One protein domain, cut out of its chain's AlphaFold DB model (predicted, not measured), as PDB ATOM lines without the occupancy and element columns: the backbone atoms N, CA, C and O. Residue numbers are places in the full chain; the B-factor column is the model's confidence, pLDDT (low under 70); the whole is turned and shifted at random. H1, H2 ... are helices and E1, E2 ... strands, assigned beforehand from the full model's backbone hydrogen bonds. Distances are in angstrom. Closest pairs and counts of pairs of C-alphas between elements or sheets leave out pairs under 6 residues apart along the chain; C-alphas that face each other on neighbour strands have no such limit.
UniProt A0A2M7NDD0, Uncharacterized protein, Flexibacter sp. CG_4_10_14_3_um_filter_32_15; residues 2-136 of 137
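Overview. This is residues 2 to 136 of the 137 residues of an uncharacterized protein of Flexibacter sp. CG_4_10_14_3_um_filter_32_15 (UniProt A0A2M7NDD0). A long, strongly twisted sheet of seven strands is faced at its E4 to E7 end by a small sheet of three strands, E8 to E10, making a sandwich that is only partly face to face. The other end, E1 to E3, is a wing that the small sheet leaves uncovered, with the short helix H1 by it; short H2 and H3 lie on opposite faces of the large sheet. The printed part has 135 residues with three named helices and ten named strands, in the order H1 E1 E2 E3 E4 E5 H2 E6 E7 H3 E8 E9 E10, and is mostly strand. The sheets, E1-E2-E3-E4-E5-E6-E7 and E8-E9-E10, are antiparallel. The whole is compact, with a radius of gyration of the C-alphas of 15.5 A, yet flat, spanning 48 by 39 by 20 A.

Arrangement. In the large sheet, E1 (residues 10 to 14), E2 (18 to 26), E3 (29 to 36), E4 (41 to 52) and E5 (57 to 61) form a meander, each strand the antiparallel neighbour of the one before. N 12 and O 20 are 2.9 A apart between E1 and E2, N 31 and O 23 2.7 A between E2 and E3. E4 bends by 126 degrees at residue 49; its pairing is staggered, with E3 over residues 41 to 48 (N 34 and O 43, 2.8 A) and E5 over 48 to 52 (N 59 and O 50, 2.8 A). E6 (73 to 79) and E7 (84 to 90) follow as a hairpin; N 78 and O 58 are 2.8 A apart between E5 and E6, N 86 and O 77 2.8 A between E6 and E7. The second meander is E8 (103 to 108), E9 (112 to 120) and E10 (127 to 135), with N 107 and O 114 at 2.8 A and N 117 and O 130 at 2.8 A. The facing parts of the sheets are 10.2 A apart centre to centre, their planes 11 degrees apart; the closest C-alphas of E4 and E8, those of Glu 50 and Val 106, are 6.7 A apart. H3 (99 to 102) is on the large sheet, only just over E5 with 3 of its C-alphas. H1 (2 to 6) is on the same face, over none of the strands, and H2 (63 to 67) on the opposite face. The O i to N i+4 pair is within hydrogen-bond range in H2; H1 has 0 of 1, and 0 of 2 O i to N i+3 pairs; H3 is too short for an i+4 pair.

Along the chain. H1 begins at C-alpha 2 (161.281, 177.806, 148.925). E2 is 24.0 A long, E3 22.6 A, E4 20.1 A, E6 20.3 A, E7 20.1 A, E9 25.1 A and E10 25.7 A. E10 ends at C-alpha 135 (195.191, 158.072, 157.602).

Size, cuts and confidence. The C-alphas farthest apart, those of Asn 38 and Thr 125, are 49.7 A apart. The printed part has no cut and no long link. The mean pLDDT of the printed part is 89.5; residues 2 to 5, 27 to 28 and 64 to 70 are under 70.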
ATOM      1  N   LYS A   2     159.870 177.976 148.495       56.59
ATOM      2  CA  LYS A   2     161.281 177.806 148.925       56.59
ATOM      3  C   LYS A   2     161.689 176.439 149.517       56.59
ATOM      4  O   LYS A   2     162.836 176.058 149.359       56.59
ATOM      5  N   TYR A   3     160.788 175.687 150.157       60.50
ATOM      6  CA  TYR A   3     161.150 174.393 150.768       60.50
ATOM      7  C   TYR A   3     161.190 173.213 149.789       60.50
ATOM      8  O   TYR A   3     161.793 172.198 150.099       60.50
ATOM      9  N   ARG A   4     160.561 173.311 148.608       60.84
ATOM     10  CA  ARG A   4     160.558 172.195 147.641       60.84
ATOM     11  C   ARG A   4     161.871 172.090 146.867       60.84
ATOM     12  O   ARG A   4     162.298 170.987 146.557       60.84
ATOM     13  N   THR A   5     162.514 173.224 146.594       67.88
ATOM     14  CA  THR A   5     163.810 173.269 145.903       67.88
ATOM     15  C   THR A   5     164.953 172.787 146.783       67.88
ATOM     16  O   THR A   5     165.943 172.309 146.257       67.88
ATOM     17  N   TYR A   6     164.799 172.855 148.110       75.19
ATOM     18  CA  TYR A   6     165.780 172.326 149.054       75.19
ATOM     19  C   TYR A   6     166.054 170.832 148.825       75.19
ATOM     20  O   TYR A   6     167.198 170.417 148.879       75.19
ATOM     21  N   PHE A   7     165.034 170.043 148.472       83.81
ATOM     22  CA  PHE A   7     165.182 168.610 148.173       83.81
ATOM     23  C   PHE A   7     165.573 168.314 146.719       83.81
ATOM     24  O   PHE A   7     165.658 167.154 146.330       83.81
ATOM     25  N   THR A   8     165.725 169.341 145.878       89.00
ATOM     26  CA  THR A   8     166.054 169.157 144.461       89.00
ATOM     27  C   THR A   8     167.573 169.214 144.291       89.00
ATOM     28  O   THR A   8     168.155 170.249 144.620       89.00
ATOM     29  N   PRO A   9     168.213 168.156 143.754       92.31
ATOM     30  CA  PRO A   9     169.635 168.169 143.425       92.31
ATOM     31  C   PRO A   9     170.003 169.380 142.580       92.31
ATOM     32  O   PRO A   9     169.433 169.612 141.512       92.31
ATOM     33  N   THR A  10     170.953 170.157 143.082       94.19
ATOM     34  CA  THR A  10     171.504 171.329 142.413       94.19
ATOM     35  C   THR A  10     172.965 171.055 142.125       94.19
ATOM     36  O   THR A  10     173.687 170.587 142.998       94.19
ATOM     37  N   PHE A  11     173.394 171.316 140.892       96.06
ATOM     38  CA  PHE A  11     174.794 171.171 140.508       96.06
ATOM     39  C   PHE A  11     175.689 171.974 141.461       96.06
ATOM     40  O   PHE A  11     175.443 173.163 141.669       96.06
ATOM     41  N   SER A  12     176.701 171.311 142.018       96.25
ATOM     42  CA  SER A  12     177.690 171.920 142.908       96.25
ATOM     43  C   SER A  12     179.026 172.079 142.182       96.25
ATOM     44  O   SER A  12     179.491 173.200 141.975       96.25
ATOM     45  N   GLN A  13     179.603 170.971 141.706       96.88
ATOM     46  CA  GLN A  13     180.923 170.956 141.078       96.88
ATOM     47  C   GLN A  13     181.073 169.790 140.095       96.88
ATOM     48  O   GLN A  13     180.381 168.779 140.182       96.88
ATOM     49  N   GLU A  14     182.020 169.916 139.172       95.94
ATOM     50  CA  GLU A  14     182.494 168.840 138.307       95.94
ATOM     51  C   GLU A  14     184.013 168.695 138.472       95.94
ATOM     52  O   GLU A  14     184.741 169.688 138.415       95.94
ATOM     53  N   THR A  15     184.486 167.470 138.692       92.44
ATOM     54  CA  THR A  15     185.911 167.098 138.734       92.44
ATOM     55  C   THR A  15     186.262 166.240 137.522       92.44
ATOM     56  O   THR A  15     185.435 166.053 136.629       92.44
ATOM     57  N   GLU A  16     187.492 165.732 137.431       91.12
ATOM     58  CA  GLU A  16     187.865 164.800 136.359       91.12
ATOM     59  C   GLU A  16     187.010 163.526 136.399       91.12
ATOM     60  O   GLU A  16     186.530 163.085 135.355       91.12
ATOM     61  N   ASP A  17     186.736 163.009 137.599       93.00
ATOM     62  CA  ASP A  17     186.082 161.715 137.799       93.00
ATOM     63  C   ASP A  17     184.578 161.806 138.090       93.00
ATOM     64  O   ASP A  17     183.844 160.851 137.803       93.00
ATOM     65  N   TYR A  18     184.094 162.936 138.623       95.81
ATOM     66  CA  TYR A  18     182.725 163.049 139.131       95.81
ATOM     67  C   TYR A  18     181.993 164.335 138.723       95.81
ATOM     68  O   TYR A  18     182.590 165.364 138.408       95.81
ATOM     69  N   ILE A  19     180.660 164.271 138.744       97.25
ATOM     70  CA  ILE A  19     179.758 165.431 138.737       97.25
ATOM     71  C   ILE A  19     178.934 165.383 140.023       97.25
ATOM     72  O   ILE A  19     178.249 164.394 140.285       97.25
ATOM     73  N   TYR A  20     178.988 166.448 140.812       97.38
ATOM     74  CA  TYR A  20     178.368 166.529 142.127       97.38
ATOM     75  C   TYR A  20     177.117 167.392 142.107       97.38
ATOM     76  O   TYR A  20     177.102 168.501 141.566       97.38
ATOM     77  N   PHE A  21     176.080 166.898 142.773       96.50
ATOM     78  CA  PHE A  21     174.866 167.643 143.049       96.50
ATOM     79  C   PHE A  21     174.593 167.628 144.546       96.50
ATOM     80  O   PHE A  21     174.555 166.566 145.162       96.50
ATOM     81  N   GLU A  22     174.356 168.798 145.119       94.69
ATOM     82  CA  GLU A  22     173.973 168.944 146.518       94.69
ATOM     83  C   GLU A  22     172.462 169.115 146.638       94.69
ATOM     84  O   GLU A  22     171.802 169.728 145.792       94.69
ATOM     85  N   TYR A  23     171.902 168.546 147.696       92.50
ATOM     86  CA  TYR A  23     170.497 168.682 148.047       92.50
ATOM     87  C   TYR A  23     170.319 168.503 149.550       92.50
ATOM     88  O   TYR A  23     171.180 167.989 150.252       92.50
ATOM     89  N   GLY A  24     169.174 168.915 150.062       88.25
ATOM     90  CA  GLY A  24     168.741 168.578 151.404       88.25
ATOM     91  C   GLY A  24     168.037 167.228 151.441       88.25
ATOM     92  O   GLY A  24     167.153 166.980 150.625       88.25
ATOM     93  N   CYS A  25     168.372 166.370 152.405       78.88
ATOM     94  CA  CYS A  25     167.726 165.064 152.584       78.88
ATOM     95  C   CYS A  25     166.588 165.072 153.628       78.88
ATOM     96  O   CYS A  25     165.710 164.212 153.594       78.88
ATOM     97  N   ALA A  26     166.567 166.060 154.531       75.75
ATOM     98  CA  ALA A  26     165.553 166.303 155.565       75.75
ATOM     99  C   ALA A  26     165.741 167.723 156.132       75.75
ATOM    100  O   ALA A  26     166.647 168.440 155.715       75.75
ATOM    101  N   THR A  27     164.905 168.139 157.088       68.56
ATOM    102  CA  THR A  27     164.926 169.486 157.703       68.56
ATOM    103  C   THR A  27     166.290 169.957 158.215       68.56
ATOM    104  O   THR A  27     166.491 171.157 158.365       68.56
ATOM    105  N   ASP A  28     167.198 169.031 158.488       68.56
ATOM    106  CA  ASP A  28     168.467 169.225 159.178       68.56
ATOM    107  C   ASP A  28     169.635 168.463 158.533       68.56
ATOM    108  O   ASP A  28     170.714 168.454 159.114       68.56
ATOM    109  N   CYS A  29     169.460 167.839 157.360       81.12
ATOM    110  CA  CYS A  29     170.528 167.061 156.727       81.12
ATOM    111  C   CYS A  29     170.798 167.465 155.275       81.12
ATOM    112  O   CYS A  29     169.868 167.693 154.495       81.12
ATOM    113  N   GLY A  30     172.086 167.510 154.924       87.94
ATOM    114  CA  GLY A  30     172.579 167.632 153.556       87.94
ATOM    115  C   GLY A  30     172.856 166.265 152.933       87.94
ATOM    116  O   GLY A  30     173.178 165.295 153.624       87.94
ATOM    117  N   GLY A  31     172.719 166.193 151.618       92.81
ATOM    118  CA  GLY A  31     173.024 165.038 150.797       92.81
ATOM    119  C   GLY A  31     173.806 165.448 149.556       92.81
ATOM    120  O   GLY A  31     173.671 166.561 149.045       92.81
ATOM    121  N   VAL A  32     174.625 164.522 149.075       95.44
ATOM    122  CA  VAL A  32     175.405 164.651 147.848       95.44
ATOM    123  C   VAL A  32     175.042 163.492 146.935       95.44
ATOM    124  O   VAL A  32     175.025 162.333 147.342       95.44
ATOM    125  N   LEU A  33     174.731 163.813 145.689       95.75
ATOM    126  CA  LEU A  33     174.602 162.862 144.601       95.75
ATOM    127  C   LEU A  33     175.859 163.003 143.739       95.75
ATOM    128  O   LEU A  33     176.087 164.060 143.153       95.75
ATOM    129  N   ALA A  34     176.674 161.955 143.681       96.56
ATOM    130  CA  ALA A  34     177.900 161.922 142.899       96.56
ATOM    131  C   ALA A  34     177.688 161.039 141.667       96.56
ATOM    132  O   ALA A  34     177.459 159.836 141.778       96.56
ATOM    133  N   PHE A  35     177.748 161.632 140.482       97.06
ATOM    134  CA  PHE A  35     177.774 160.897 139.226       97.06
ATOM    135  C   PHE A  35     179.214 160.564 138.865       97.06
ATOM    136  O   PHE A  35     179.992 161.477 138.602       97.06
ATOM    137  N   SER A  36     179.571 159.286 138.813       95.56
ATOM    138  CA  SER A  36     180.890 158.873 138.346       95.56
ATOM    139  C   SER A  36     180.915 158.798 136.822       95.56
ATOM    140  O   SER A  36     180.135 158.081 136.192       95.56
ATOM    141  N   LYS A  37     181.853 159.522 136.210       94.81
ATOM    142  CA  LYS A  37     182.021 159.571 134.749       94.81
ATOM    143  C   LYS A  37     182.649 158.299 134.183       94.81
ATOM    144  O   LYS A  37     182.448 157.977 133.017       94.81
ATOM    145  N   ASN A  38     183.389 157.570 135.017       91.94
ATOM    146  CA  ASN A  38     184.126 156.378 134.605       91.94
ATOM    147  C   ASN A  38     183.211 155.165 134.403       91.94
ATOM    148  O   ASN A  38     183.407 154.387 133.472       91.94
ATOM    149  N   ASN A  39     182.217 154.989 135.274       92.88
ATOM    150  CA  ASN A  39     181.283 153.858 135.224       92.88
ATOM    151  C   ASN A  39     179.839 154.278 134.890       92.88
ATOM    152  O   ASN A  39     178.988 153.403 134.737       92.88
ATOM    153  N   TYR A  40     179.573 155.581 134.747       94.12
ATOM    154  CA  TYR A  40     178.258 156.153 134.458       94.12
ATOM    155  C   TYR A  40     177.189 155.794 135.504       94.12
ATOM    156  O   TYR A  40     176.021 155.594 135.161       94.12
ATOM    157  N   THR A  41     177.572 155.707 136.782       95.62
ATOM    158  CA  THR A  41     176.647 155.442 137.895       95.62
ATOM    159  C   THR A  41     176.491 156.640 138.818       95.62
ATOM    160  O   THR A  41     177.339 157.526 138.870       95.62
ATOM    161  N   PHE A  42     175.394 156.643 139.571       94.44
ATOM    162  CA  PHE A  42     175.144 157.610 140.627       94.44
ATOM    163  C   PHE A  42     175.292 156.949 141.991       94.44
ATOM    164  O   PHE A  42     174.594 155.974 142.274       94.44
ATOM    165  N   ASP A  43     176.125 157.538 142.838       94.94
ATOM    166  CA  ASP A  43     176.205 157.229 144.258       94.94
ATOM    167  C   ASP A  43     175.517 158.338 145.051       94.94
ATOM    168  O   ASP A  43     175.643 159.527 144.750       94.94
ATOM    169  N   THR A  44     174.729 157.943 146.046       93.94
ATOM    170  CA  THR A  44     173.951 158.873 146.863       93.94
ATOM    171  C   THR A  44     174.433 158.809 148.300       93.94
ATOM    172  O   THR A  44     174.343 157.763 148.939       93.94
ATOM    173  N   PHE A  45     174.883 159.944 148.816       93.81
ATOM    174  CA  PHE A  45     175.336 160.107 150.187       93.81
ATOM    175  C   PHE A  45     174.373 161.033 150.920       93.81
ATOM    176  O   PHE A  45     174.049 162.116 150.438       93.81
ATOM    177  N   ASN A  46     173.906 160.605 152.086       91.00
ATOM    178  CA  ASN A  46     173.005 161.374 152.938       91.00
ATOM    179  C   ASN A  46     173.708 161.723 154.246       91.00
ATOM    180  O   ASN A  46     174.679 161.069 154.620       91.00
ATOM    181  N   ARG A  47     173.175 162.718 154.964       90.19
ATOM    182  CA  ARG A  47     173.685 163.145 156.279       90.19
ATOM    183  C   ARG A  47     175.160 163.537 156.230       90.19
ATOM    184  O   ARG A  47     175.932 163.205 157.132       90.19
ATOM    185  N   ILE A  48     175.521 164.240 155.160       92.69
ATOM    186  CA  ILE A  48     176.839 164.842 155.006       92.69
ATOM    187  C   ILE A  48     177.020 165.900 156.093       92.69
ATOM    188  O   ILE A  48     176.145 166.740 156.309       92.69
ATOM    189  N   ILE A  49     178.155 165.822 156.775       92.50
ATOM    190  CA  ILE A  49     178.576 166.734 157.837       92.50
ATOM    191  C   ILE A  49     179.568 167.745 157.275       92.50
ATOM    192  O   ILE A  49     179.434 168.935 157.528       92.50
ATOM    193  N   GLU A  50     180.544 167.261 156.507       95.00
ATOM    194  CA  GLU A  50     181.546 168.079 155.826       95.00
ATOM    195  C   GLU A  50     181.913 167.429 154.490       95.00
ATOM    196  O   GLU A  50     181.879 166.199 154.365       95.00
ATOM    197  N   LEU A  51     182.271 168.245 153.501       95.06
ATOM    198  CA  LEU A  51     182.671 167.783 152.175       95.06
ATOM    199  C   LEU A  51     183.797 168.645 151.594       95.06
ATOM    200  O   LEU A  51     183.795 169.864 151.724       95.06
ATOM    201  N   ASP A  52     184.737 168.008 150.901       96.00
ATOM    202  CA  ASP A  52     185.714 168.682 150.045       96.00
ATOM    203  C   ASP A  52     185.728 168.006 148.676       96.00
ATOM    204  O   ASP A  52     186.347 166.960 148.472       96.00
ATOM    205  N   LEU A  53     185.033 168.631 147.725       94.38
ATOM    206  CA  LEU A  53     184.898 168.145 146.350       94.38
ATOM    207  C   LEU A  53     186.181 168.300 145.526       94.38
ATOM    208  O   LEU A  53     186.243 167.785 144.422       94.38
ATOM    209  N   ASN A  54     187.205 169.008 146.013       93.25
ATOM    210  CA  ASN A  54     188.507 169.038 145.337       93.25
ATOM    211  C   ASN A  54     189.384 167.851 145.740       93.25
ATOM    212  O   ASN A  54     190.328 167.507 145.026       93.25
ATOM    213  N   LEU A  55     189.113 167.274 146.911       94.62
ATOM    214  CA  LEU A  55     189.784 166.083 147.419       94.62
ATOM    215  C   LEU A  55     188.933 164.818 147.263       94.62
ATOM    216  O   LEU A  55     189.422 163.739 147.580       94.62
ATOM    217  N   ASP A  56     187.697 164.952 146.775       94.94
ATOM    218  CA  ASP A  56     186.698 163.888 146.676       94.94
ATOM    219  C   ASP A  56     186.444 163.183 148.028       94.94
ATOM    220  O   ASP A  56     186.246 161.964 148.097       94.94
ATOM    221  N   LEU A  57     186.458 163.969 149.114       96.75
ATOM    222  CA  LEU A  57     186.299 163.501 150.493       96.75
ATOM    223  C   LEU A  57     184.978 163.969 151.099       96.75
ATOM    224  O   LEU A  57     184.601 165.135 150.984       96.75
ATOM    225  N   LEU A  58     184.304 163.064 151.808       96.50
ATOM    226  CA  LEU A  58     183.078 163.362 152.549       96.50
ATOM    227  C   LEU A  58     183.160 162.798 153.966       96.50
ATOM    228  O   LEU A  58     183.678 161.703 154.165       96.50
ATOM    229  N   VAL A  59     182.599 163.510 154.942       96.62
ATOM    230  CA  VAL A  59     182.271 162.968 156.267       96.62
ATOM    231  C   VAL A  59     180.760 162.882 156.389       96.62
ATOM    232  O   VAL A  59     180.067 163.874 156.165       96.62
ATOM    233  N   LEU A  60     180.245 161.717 156.777       93.81
ATOM    234  CA  LEU A  60     178.813 161.492 156.955       93.81
ATOM    235  C   LEU A  60     178.497 160.723 158.237       93.81
ATOM    236  O   LEU A  60     179.299 159.927 158.726       93.81
ATOM    237  N   MET A  61     177.308 160.966 158.788       90.94
ATOM    238  CA  MET A  61     176.780 160.172 159.900       90.94
ATOM    239  C   MET A  61     176.280 158.821 159.390       90.94
ATOM    240  O   MET A  61     175.504 158.779 158.434       90.94
ATOM    241  N   THR A  62     176.625 157.729 160.074       87.06
ATOM    242  CA  THR A  62     176.065 156.413 159.737       87.06
ATOM    243  C   THR A  62     174.613 156.291 160.201       87.06
ATOM    244  O   THR A  62     174.158 156.980 161.124       87.06
ATOM    245  N   ASP A  63     173.852 155.395 159.575       72.69
ATOM    246  CA  ASP A  63     172.478 155.115 160.003       72.69
ATOM    247  C   ASP A  63     172.436 154.531 161.422       72.69
ATOM    248  O   ASP A  63     171.570 154.904 162.220       72.69
ATOM    249  N   ASN A  64     173.430 153.710 161.779       67.19
ATOM    250  CA  ASN A  64     173.576 153.132 163.116       67.19
ATOM    251  C   ASN A  64     173.656 154.204 164.201       67.19
ATOM    252  O   ASN A  64     172.953 154.105 165.208       67.19
ATOM    253  N   ALA A  65     174.433 155.265 163.963       61.72
ATOM    254  CA  ALA A  65     174.537 156.368 164.906       61.72
ATOM    255  C   ALA A  65     173.159 156.979 165.204       61.72
ATOM    256  O   ALA A  65     172.830 157.210 166.363       61.72
ATOM    257  N   SER A  66     172.294 157.144 164.196       61.28
ATOM    258  CA  SER A  66     170.960 157.729 164.409       61.28
ATOM    259  C   SER A  66     169.983 156.856 165.194       61.28
ATOM    260  O   SER A  66     169.094 157.395 165.859       61.28
ATOM    261  N   HIS A  67     170.142 155.532 165.129       58.75
ATOM    262  CA  HIS A  67     169.231 154.573 165.752       58.75
ATOM    263  C   HIS A  67     169.677 154.145 167.154       58.75
ATOM    264  O   HIS A  67     168.827 153.785 167.967       58.75
ATOM    265  N   VAL A  68     170.976 154.218 167.459       62.00
ATOM    266  CA  VAL A  68     171.563 153.700 168.707       62.00
ATOM    267  C   VAL A  68     172.319 154.802 169.460       62.00
ATOM    268  O   VAL A  68     173.470 154.654 169.866       62.00
ATOM    269  N   GLN A  69     171.641 155.934 169.676       62.97
ATOM    270  CA  GLN A  69     172.225 157.159 170.248       62.97
ATOM    271  C   GLN A  69     172.789 156.998 171.671       62.97
ATOM    272  O   GLN A  69     173.480 157.880 172.175       62.97
ATOM    273  N   THR A  70     172.474 155.888 172.338       68.50
ATOM    274  CA  THR A  70     172.821 155.627 173.737       68.50
ATOM    275  C   THR A  70     174.005 154.682 173.919       68.50
ATOM    276  O   THR A  70     174.484 154.548 175.043       68.50
ATOM    277  N   GLU A  71     174.492 154.021 172.862       81.06
ATOM    278  CA  GLU A  71     175.516 152.977 173.017       81.06
ATOM    279  C   GLU A  71     176.893 153.362 172.491       81.06
ATOM    280  O   GLU A  71     177.885 153.036 173.149       81.06
ATOM    281  N   TYR A  72     176.954 154.023 171.339       86.19
ATOM    282  CA  TYR A  72     178.191 154.461 170.700       86.19
ATOM    283  C   TYR A  72     177.907 155.603 169.719       86.19
ATOM    284  O   TYR A  72     176.773 155.817 169.291       86.19
ATOM    285  N   PHE A  73     178.946 156.353 169.368       90.38
ATOM    286  CA  PHE A  73     178.913 157.350 168.303       90.38
ATOM    287  C   PHE A  73     179.734 156.853 167.120       90.38
ATOM    288  O   PHE A  73     180.833 156.334 167.306       90.38
ATOM    289  N   GLU A  74     179.215 157.023 165.908       92.38
ATOM    290  CA  GLU A  74     179.863 156.547 164.692       92.38
ATOM    291  C   GLU A  74     179.667 157.524 163.535       92.38
ATOM    292  O   GLU A  74     178.600 158.114 163.365       92.38
ATOM    293  N   PHE A  75     180.712 157.679 162.734       94.25
ATOM    294  CA  PHE A  75     180.670 158.383 161.463       94.25
ATOM    295  C   PHE A  75     181.582 157.681 160.457       94.25
ATOM    296  O   PHE A  75     182.416 156.850 160.822       94.25
ATOM    297  N   GLU A  76     181.436 158.035 159.190       96.12
ATOM    298  CA  GLU A  76     182.232 157.485 158.102       96.12
ATOM    299  C   GLU A  76     182.911 158.612 157.327       96.12
ATOM    300  O   GLU A  76     182.325 159.676 157.113       96.12
ATOM    301  N   ILE A  77     184.157 158.376 156.917       97.44
ATOM    302  CA  ILE A  77     184.842 159.188 155.912       97.44
ATOM    303  C   ILE A  77     184.829 158.413 154.602       97.44
ATOM    304  O   ILE A  77     185.305 157.278 154.556       97.44
ATOM    305  N   ILE A  78     184.305 159.021 153.546       97.00
ATOM    306  CA  ILE A  78     184.273 158.454 152.199       97.00
ATOM    307  C   ILE A  78     185.348 159.139 151.365       97.00
ATOM    308  O   ILE A  78     185.353 160.361 151.253       97.00
ATOM    309  N   ASP A  79     186.232 158.343 150.773       96.00
ATOM    310  CA  ASP A  79     187.216 158.765 149.782       96.00
ATOM    311  C   ASP A  79     186.813 158.200 148.420       96.00
ATOM    312  O   ASP A  79     187.028 157.019 148.121       96.00
ATOM    313  N   LEU A  80     186.174 159.039 147.600       94.00
ATOM    314  CA  LEU A  80     185.667 158.628 146.291       94.00
ATOM    315  C   LEU A  80     186.784 158.485 145.253       94.00
ATOM    316  O   LEU A  80     186.641 157.677 144.329       94.00
ATOM    317  N   ALA A  81     187.894 159.212 145.414       90.56
ATOM    318  CA  ALA A  81     189.064 159.092 144.549       90.56
ATOM    319  C   ALA A  81     189.730 157.717 144.719       90.56
ATOM    320  O   ALA A  81     190.066 157.046 143.740       90.56
ATOM    321  N   ARG A  82     189.867 157.246 145.965       92.25
ATOM    322  CA  ARG A  82     190.423 155.921 146.295       92.25
ATOM    323  C   ARG A  82     189.379 154.804 146.346       92.25
ATOM    324  O   ARG A  82     189.759 153.638 146.448       92.25
ATOM    325  N   LYS A  83     188.086 155.136 146.271       91.88
ATOM    326  CA  LYS A  83     186.950 154.211 146.458       91.88
ATOM    327  C   LYS A  83     187.029 153.466 147.791       91.88
ATOM    328  O   LYS A  83     186.868 152.244 147.845       91.88
ATOM    329  N   LYS A  84     187.336 154.199 148.858       95.44
ATOM    330  CA  LYS A  84     187.558 153.637 150.188       95.44
ATOM    331  C   LYS A  84     186.737 154.368 151.231       95.44
ATOM    332  O   LYS A  84     186.604 155.585 151.204       95.44
ATOM    333  N   ASN A  85     186.253 153.592 152.186       96.19
ATOM    334  CA  ASN A  85     185.475 154.082 153.300       96.19
ATOM    335  C   ASN A  85     186.223 153.830 154.609       96.19
ATOM    336  O   ASN A  85     186.817 152.764 154.799       96.19
ATOM    337  N   TYR A  86     186.162 154.792 155.522       96.75
ATOM    338  CA  TYR A  86     186.801 154.731 156.829       96.75
ATOM    339  C   TYR A  86     185.744 154.932 157.913       96.75
ATOM    340  O   TYR A  86     185.325 156.056 158.187       96.75
ATOM    341  N   LEU A  87     185.324 153.830 158.533       95.62
ATOM    342  CA  LEU A  87     184.398 153.841 159.659       95.62
ATOM    343  C   LEU A  87     185.130 154.237 160.945       95.62
ATOM    344  O   LEU A  87     186.169 153.658 161.274       95.62
ATOM    345  N   VAL A  88     184.588 155.204 161.682       95.00
ATOM    346  CA  VAL A  88     185.157 155.687 162.942       95.00
ATOM    347  C   VAL A  88     184.099 155.614 164.034       95.00
ATOM    348  O   VAL A  88     183.112 156.347 164.000       95.00
ATOM    349  N   SER A  89     184.347 154.773 165.037       92.69
ATOM    350  CA  SER A  89     183.412 154.527 166.139       92.69
ATOM    351  C   SER A  89     184.031 154.898 167.494       92.69
ATOM    352  O   SER A  89     185.245 154.805 167.704       92.69
ATOM    353  N   PHE A  90     183.189 155.325 168.432       92.00
ATOM    354  CA  PHE A  90     183.553 155.722 169.791       92.00
ATOM    355  C   PHE A  90     182.593 155.082 170.784       92.00
ATOM    356  O   PHE A  90     181.391 155.058 170.549       92.00
ATOM    357  N   GLU A  91     183.096 154.656 171.941       90.75
ATOM    358  CA  GLU A  91     182.234 154.193 173.039       90.75
ATOM    359  C   GLU A  91     181.435 155.334 173.690       90.75
ATOM    360  O   GLU A  91     180.405 155.106 174.324       90.75
ATOM    361  N   ASN A  92     181.928 156.567 173.550       91.69
ATOM    362  CA  ASN A  92     181.211 157.776 173.927       91.69
ATOM    363  C   ASN A  92     180.071 158.058 172.947       91.69
ATOM    364  O   ASN A  92     180.090 157.615 171.803       91.69
ATOM    365  N   ILE A  93     179.104 158.849 173.390       91.19
ATOM    366  CA  ILE A  93     177.885 159.147 172.639       91.19
ATOM    367  C   ILE A  93     177.766 160.637 172.336       91.19
ATOM    368  O   ILE A  93     178.410 161.477 172.966       91.19
ATOM    369  N   CYS A  94     176.916 160.973 171.372       89.44
ATOM    370  CA  CYS A  94     176.596 162.356 171.061       89.44
ATOM    371  C   CYS A  94     175.349 162.815 171.822       89.44
ATOM    372  O   CYS A  94     174.282 162.231 171.672       89.44
ATOM    373  N   ARG A  95     175.472 163.895 172.603       83.44
ATOM    374  CA  ARG A  95     174.354 164.493 173.354       83.44
ATOM    375  C   ARG A  95     173.563 165.533 172.546       83.44
ATOM    376  O   ARG A  95     172.515 166.008 172.982       83.44
ATOM    377  N   GLY A  96     174.069 165.934 171.381       75.19
ATOM    378  CA  GLY A  96     173.412 166.923 170.534       75.19
ATOM    379  C   GLY A  96     172.053 166.431 170.035       75.19
ATOM    380  O   GLY A  96     171.943 165.304 169.569       75.19
ATOM    381  N   VAL A  97     171.040 167.310 170.063       73.69
ATOM    382  CA  VAL A  97     169.723 167.061 169.430       73.69
ATOM    383  C   VAL A  97     169.891 166.636 167.967       73.69
ATOM    384  O   VAL A  97     169.155 165.792 167.469       73.69
ATOM    385  N   TYR A  98     170.907 167.200 167.312       75.56
ATOM    386  CA  TYR A  98     171.371 166.813 165.990       75.56
ATOM    387  C   TYR A  98     172.763 166.207 166.118       75.56
ATOM    388  O   TYR A  98     173.692 166.887 166.561       75.56
ATOM    389  N   MET A  99     172.918 164.939 165.734       76.25
ATOM    390  CA  MET A  99     174.151 164.185 165.993       76.25
ATOM    391  C   MET A  99     175.380 164.763 165.292       76.25
ATOM    392  O   MET A  99     176.479 164.755 165.846       76.25
ATOM    393  N   GLN A 100     175.170 165.353 164.117       79.94
ATOM    394  CA  GLN A 100     176.192 166.091 163.377       79.94
ATOM    395  C   GLN A 100     176.853 167.203 164.206       79.94
ATOM    396  O   GLN A 100     178.033 167.470 164.029       79.94
ATOM    397  N   ASN A 101     176.154 167.783 165.192       85.94
ATOM    398  CA  ASN A 101     176.700 168.852 166.035       85.94
ATOM    399  C   ASN A 101     177.790 168.374 167.005       85.94
ATOM    400  O   ASN A 101     178.437 169.207 167.653       85.94
ATOM    401  N   CYS A 102     177.967 167.060 167.171       91.00
ATOM    402  CA  CYS A 102     179.066 166.513 167.958       91.00
ATOM    403  C   CYS A 102     180.385 166.491 167.195       91.00
ATOM    404  O   CYS A 102     181.429 166.446 167.838       91.00
ATOM    405  N   ILE A 103     180.360 166.601 165.867       93.75
ATOM    406  CA  ILE A 103     181.543 166.903 165.068       93.75
ATOM    407  C   ILE A 103     181.650 168.425 164.981       93.75
ATOM    408  O   ILE A 103     180.746 169.107 164.509       93.75
ATOM    409  N   LYS A 104     182.727 168.971 165.546       94.31
ATOM    410  CA  LYS A 104     182.948 170.420 165.663       94.31
ATOM    411  C   LYS A 104     183.738 170.980 164.497       94.31
ATOM    412  O   LYS A 104     183.523 172.123 164.115       94.31
ATOM    413  N   GLU A 105     184.670 170.190 163.986       96.31
ATOM    414  CA  GLU A 105     185.566 170.591 162.914       96.31
ATOM    415  C   GLU A 105     186.050 169.346 162.176       96.31
ATOM    416  O   GLU A 105     186.374 168.329 162.801       96.31
ATOM    417  N   VAL A 106     186.128 169.455 160.855       97.69
ATOM    418  CA  VAL A 106     186.754 168.476 159.975       97.69
ATOM    419  C   VAL A 106     187.780 169.222 159.129       97.69
ATOM    420  O   VAL A 106     187.478 170.254 158.538       97.69
ATOM    421  N   ILE A 107     189.008 168.713 159.090       97.81
ATOM    422  CA  ILE A 107     190.087 169.244 158.257       97.81
ATOM    423  C   ILE A 107     190.530 168.128 157.325       97.81
ATOM    424  O   ILE A 107     191.035 167.097 157.781       97.81
ATOM    425  N   PHE A 108     190.353 168.346 156.028       97.75
ATOM    426  CA  PHE A 108     190.772 167.409 155.000       97.75
ATOM    427  C   PHE A 108     192.180 167.703 154.486       97.75
ATOM    428  O   PHE A 108     192.615 168.850 154.368       97.75
ATOM    429  N   SER A 109     192.889 166.636 154.136       96.31
ATOM    430  CA  SER A 109     194.121 166.680 153.360       96.31
ATOM    431  C   SER A 109     194.215 165.430 152.487       96.31
ATOM    432  O   SER A 109     193.453 164.481 152.647       96.31
ATOM    433  N   LYS A 110     195.194 165.384 151.580       93.06
ATOM    434  CA  LYS A 110     195.393 164.213 150.709       93.06
ATOM    435  C   LYS A 110     195.812 162.950 151.469       93.06
ATOM    436  O   LYS A 110     195.556 161.847 150.985       93.06
ATOM    437  N   GLN A 111     196.511 163.094 152.598       95.81
ATOM    438  CA  GLN A 111     197.059 161.961 153.357       95.81
ATOM    439  C   GLN A 111     196.252 161.617 154.606       95.81
ATOM    440  O   GLN A 111     196.357 160.501 155.108       95.81
ATOM    441  N   GLU A 112     195.498 162.566 155.148       96.81
ATOM    442  CA  GLU A 112     194.745 162.364 156.379       96.81
ATOM    443  C   GLU A 112     193.538 163.288 156.497       96.81
ATOM    444  O   GLU A 112     193.528 164.395 155.957       96.81
ATOM    445  N   SER A 113     192.568 162.847 157.290       97.62
ATOM    446  CA  SER A 113     191.462 163.673 157.765       97.62
ATOM    447  C   SER A 113     191.553 163.816 159.278       97.62
ATOM    448  O   SER A 113     191.726 162.825 159.994       97.62
ATOM    449  N   ILE A 114     191.421 165.044 159.771       98.06
ATOM    450  CA  ILE A 114     191.380 165.343 161.203       98.06
ATOM    451  C   ILE A 114     189.948 165.706 161.563       98.06
ATOM    452  O   ILE A 114     189.385 166.636 160.996       98.06
ATOM    453  N   VAL A 115     189.375 164.999 162.531       97.94
ATOM    454  CA  VAL A 115     188.019 165.253 163.021       97.94
ATOM    455  C   VAL A 115     188.094 165.595 164.501       97.94
ATOM    456  O   VAL A 115     188.605 164.803 165.300       97.94
ATOM    457  N   LYS A 116     187.596 166.778 164.869       97.69
ATOM    458  CA  LYS A 116     187.437 167.205 166.263       97.69
ATOM    459  C   LYS A 116     185.988 167.031 166.687       97.69
ATOM    460  O   LYS A 116     185.071 167.460 165.989       97.69
ATOM    461  N   LEU A 117     185.790 166.415 167.846       95.94
ATOM    462  CA  LEU A 117     184.485 166.022 168.357       95.94
ATOM    463  C   LEU A 117     184.293 166.468 169.800       95.94
ATOM    464  O   LEU A 117     185.256 166.552 170.556       95.94
ATOM    465  N   LEU A 118     183.039 166.663 170.197       95.38
ATOM    466  CA  LEU A 118     182.619 166.799 171.589       95.38
ATOM    467  C   LEU A 118     181.618 165.683 171.892       95.38
ATOM    468  O   LEU A 118     180.505 165.699 171.370       95.38
ATOM    469  N   LEU A 119     182.026 164.708 172.703       93.94
ATOM    470  CA  LEU A 119     181.220 163.527 173.025       93.94
ATOM    471  C   LEU A 119     181.017 163.403 174.533       93.94
ATOM    472  O   LEU A 119     181.868 163.830 175.310       93.94
ATOM    473  N   SER A 120     179.918 162.782 174.948       92.69
ATOM    474  CA  SER A 120     179.613 162.508 176.351       92.69
ATOM    475  C   SER A 120     179.901 161.056 176.716       92.69
ATOM    476  O   SER A 120     179.865 160.149 175.882       92.69
ATOM    477  N   ASP A 121     180.178 160.805 177.987       91.62
ATOM    478  CA  ASP A 121     179.988 159.482 178.580       91.62
ATOM    479  C   ASP A 121     178.524 159.003 178.482       91.62
ATOM    480  O   ASP A 121     177.596 159.791 178.284       91.62
ATOM    481  N   LYS A 122     178.306 157.691 178.643       87.94
ATOM    482  CA  LYS A 122     176.968 157.080 178.521       87.94
ATOM    483  C   LYS A 122     175.988 157.542 179.600       87.94
ATOM    484  O   LYS A 122     174.785 157.531 179.367       87.94
ATOM    485  N   GLU A 123     176.497 157.978 180.752       88.81
ATOM    486  CA  GLU A 123     175.699 158.496 181.872       88.81
ATOM    487  C   GLU A 123     175.378 159.996 181.749       88.81
ATOM    488  O   GLU A 123     174.655 160.546 182.577       88.81
ATOM    489  N   TRP A 124     175.886 160.663 180.708       86.56
ATOM    490  CA  TRP A 124     175.659 162.083 180.408       86.56
ATOM    491  C   TRP A 124     176.170 163.027 181.501       86.56
ATOM    492  O   TRP A 124     175.683 164.154 181.652       86.56
ATOM    493  N   THR A 125     177.155 162.574 182.272       89.56
ATOM    494  CA  THR A 125     177.728 163.336 183.378       89.56
ATOM    495  C   THR A 125     178.863 164.238 182.918       89.56
ATOM    496  O   THR A 125     179.125 165.266 183.548       89.56
ATOM    497  N   LYS A 126     179.529 163.887 181.811       92.38
ATOM    498  CA  LYS A 126     180.733 164.572 181.355       92.38
ATOM    499  C   LYS A 126     180.880 164.559 179.838       92.38
ATOM    500  O   LYS A 126     180.969 163.503 179.217       92.38
ATOM    501  N   GLU A 127     181.073 165.750 179.276       93.12
ATOM    502  CA  GLU A 127     181.526 165.934 177.898       93.12
ATOM    503  C   GLU A 127     183.057 165.976 177.823       93.12
ATOM    504  O   GLU A 127     183.744 166.455 178.728       93.12
ATOM    505  N   THR A 128     183.603 165.424 176.748       94.44
ATOM    506  CA  THR A 128     185.035 165.337 176.484       94.44
ATOM    507  C   THR A 128     185.292 165.661 175.022       94.44
ATOM    508  O   THR A 128     184.681 165.072 174.126       94.44
ATOM    509  N   GLU A 129     186.216 166.586 174.783       96.06
ATOM    510  CA  GLU A 129     186.730 166.839 173.444       96.06
ATOM    511  C   GLU A 129     187.634 165.687 173.008       96.06
ATOM    512  O   GLU A 129     188.502 165.232 173.756       96.06
ATOM    513  N   GLN A 130     187.430 165.205 171.787       95.75
ATOM    514  CA  GLN A 130     188.236 164.153 171.189       95.75
ATOM    515  C   GLN A 130     188.721 164.583 169.816       95.75
ATOM    516  O   GLN A 130     188.018 165.259 169.072       95.75
ATOM    517  N   ILE A 131     189.926 164.147 169.467       96.94
ATOM    518  CA  ILE A 131     190.484 164.319 168.130       96.94
ATOM    519  C   ILE A 131     190.755 162.930 167.563       96.94
ATOM    520  O   ILE A 131     191.284 162.049 168.255       96.94
ATOM    521  N   ARG A 132     190.375 162.723 166.304       97.00
ATOM    522  CA  ARG A 132     190.783 161.561 165.516       97.00
ATOM    523  C   ARG A 132     191.514 162.021 164.273       97.00
ATOM    524  O   ARG A 132     191.070 162.939 163.595       97.00
ATOM    525  N   ILE A 133     192.631 161.357 164.007       97.56
ATOM    526  CA  ILE A 133     193.400 161.495 162.776       97.56
ATOM    527  C   ILE A 133     193.224 160.182 162.025       97.56
ATOM    528  O   ILE A 133     193.592 159.124 162.538       97.56
ATOM    529  N   ILE A 134     192.632 160.251 160.840       97.38
ATOM    530  CA  ILE A 134     192.369 159.103 159.981       97.38
ATOM    531  C   ILE A 134     193.369 159.172 158.835       97.38
ATOM    532  O   ILE A 134     193.357 160.135 158.075       97.38
ATOM    533  N   LYS A 135     194.242 158.168 158.716       96.69
ATOM    534  CA  LYS A 135     195.191 158.072 157.602       96.69
ATOM    535  C   LYS A 135     194.479 157.559 156.352       96.69
ATOM    536  O   LYS A 135     193.874 156.488 156.377       96.69
ATOM    537  N   LEU A 136     194.576 158.328 155.274       92.94
ATOM    538  CA  LEU A 136     193.992 158.027 153.973       92.94
ATOM    539  C   LEU A 136     195.035 157.307 153.109       92.94
ATOM    540  O   LEU A 136     195.674 157.896 152.236       92.94
TER     541      LEU A 136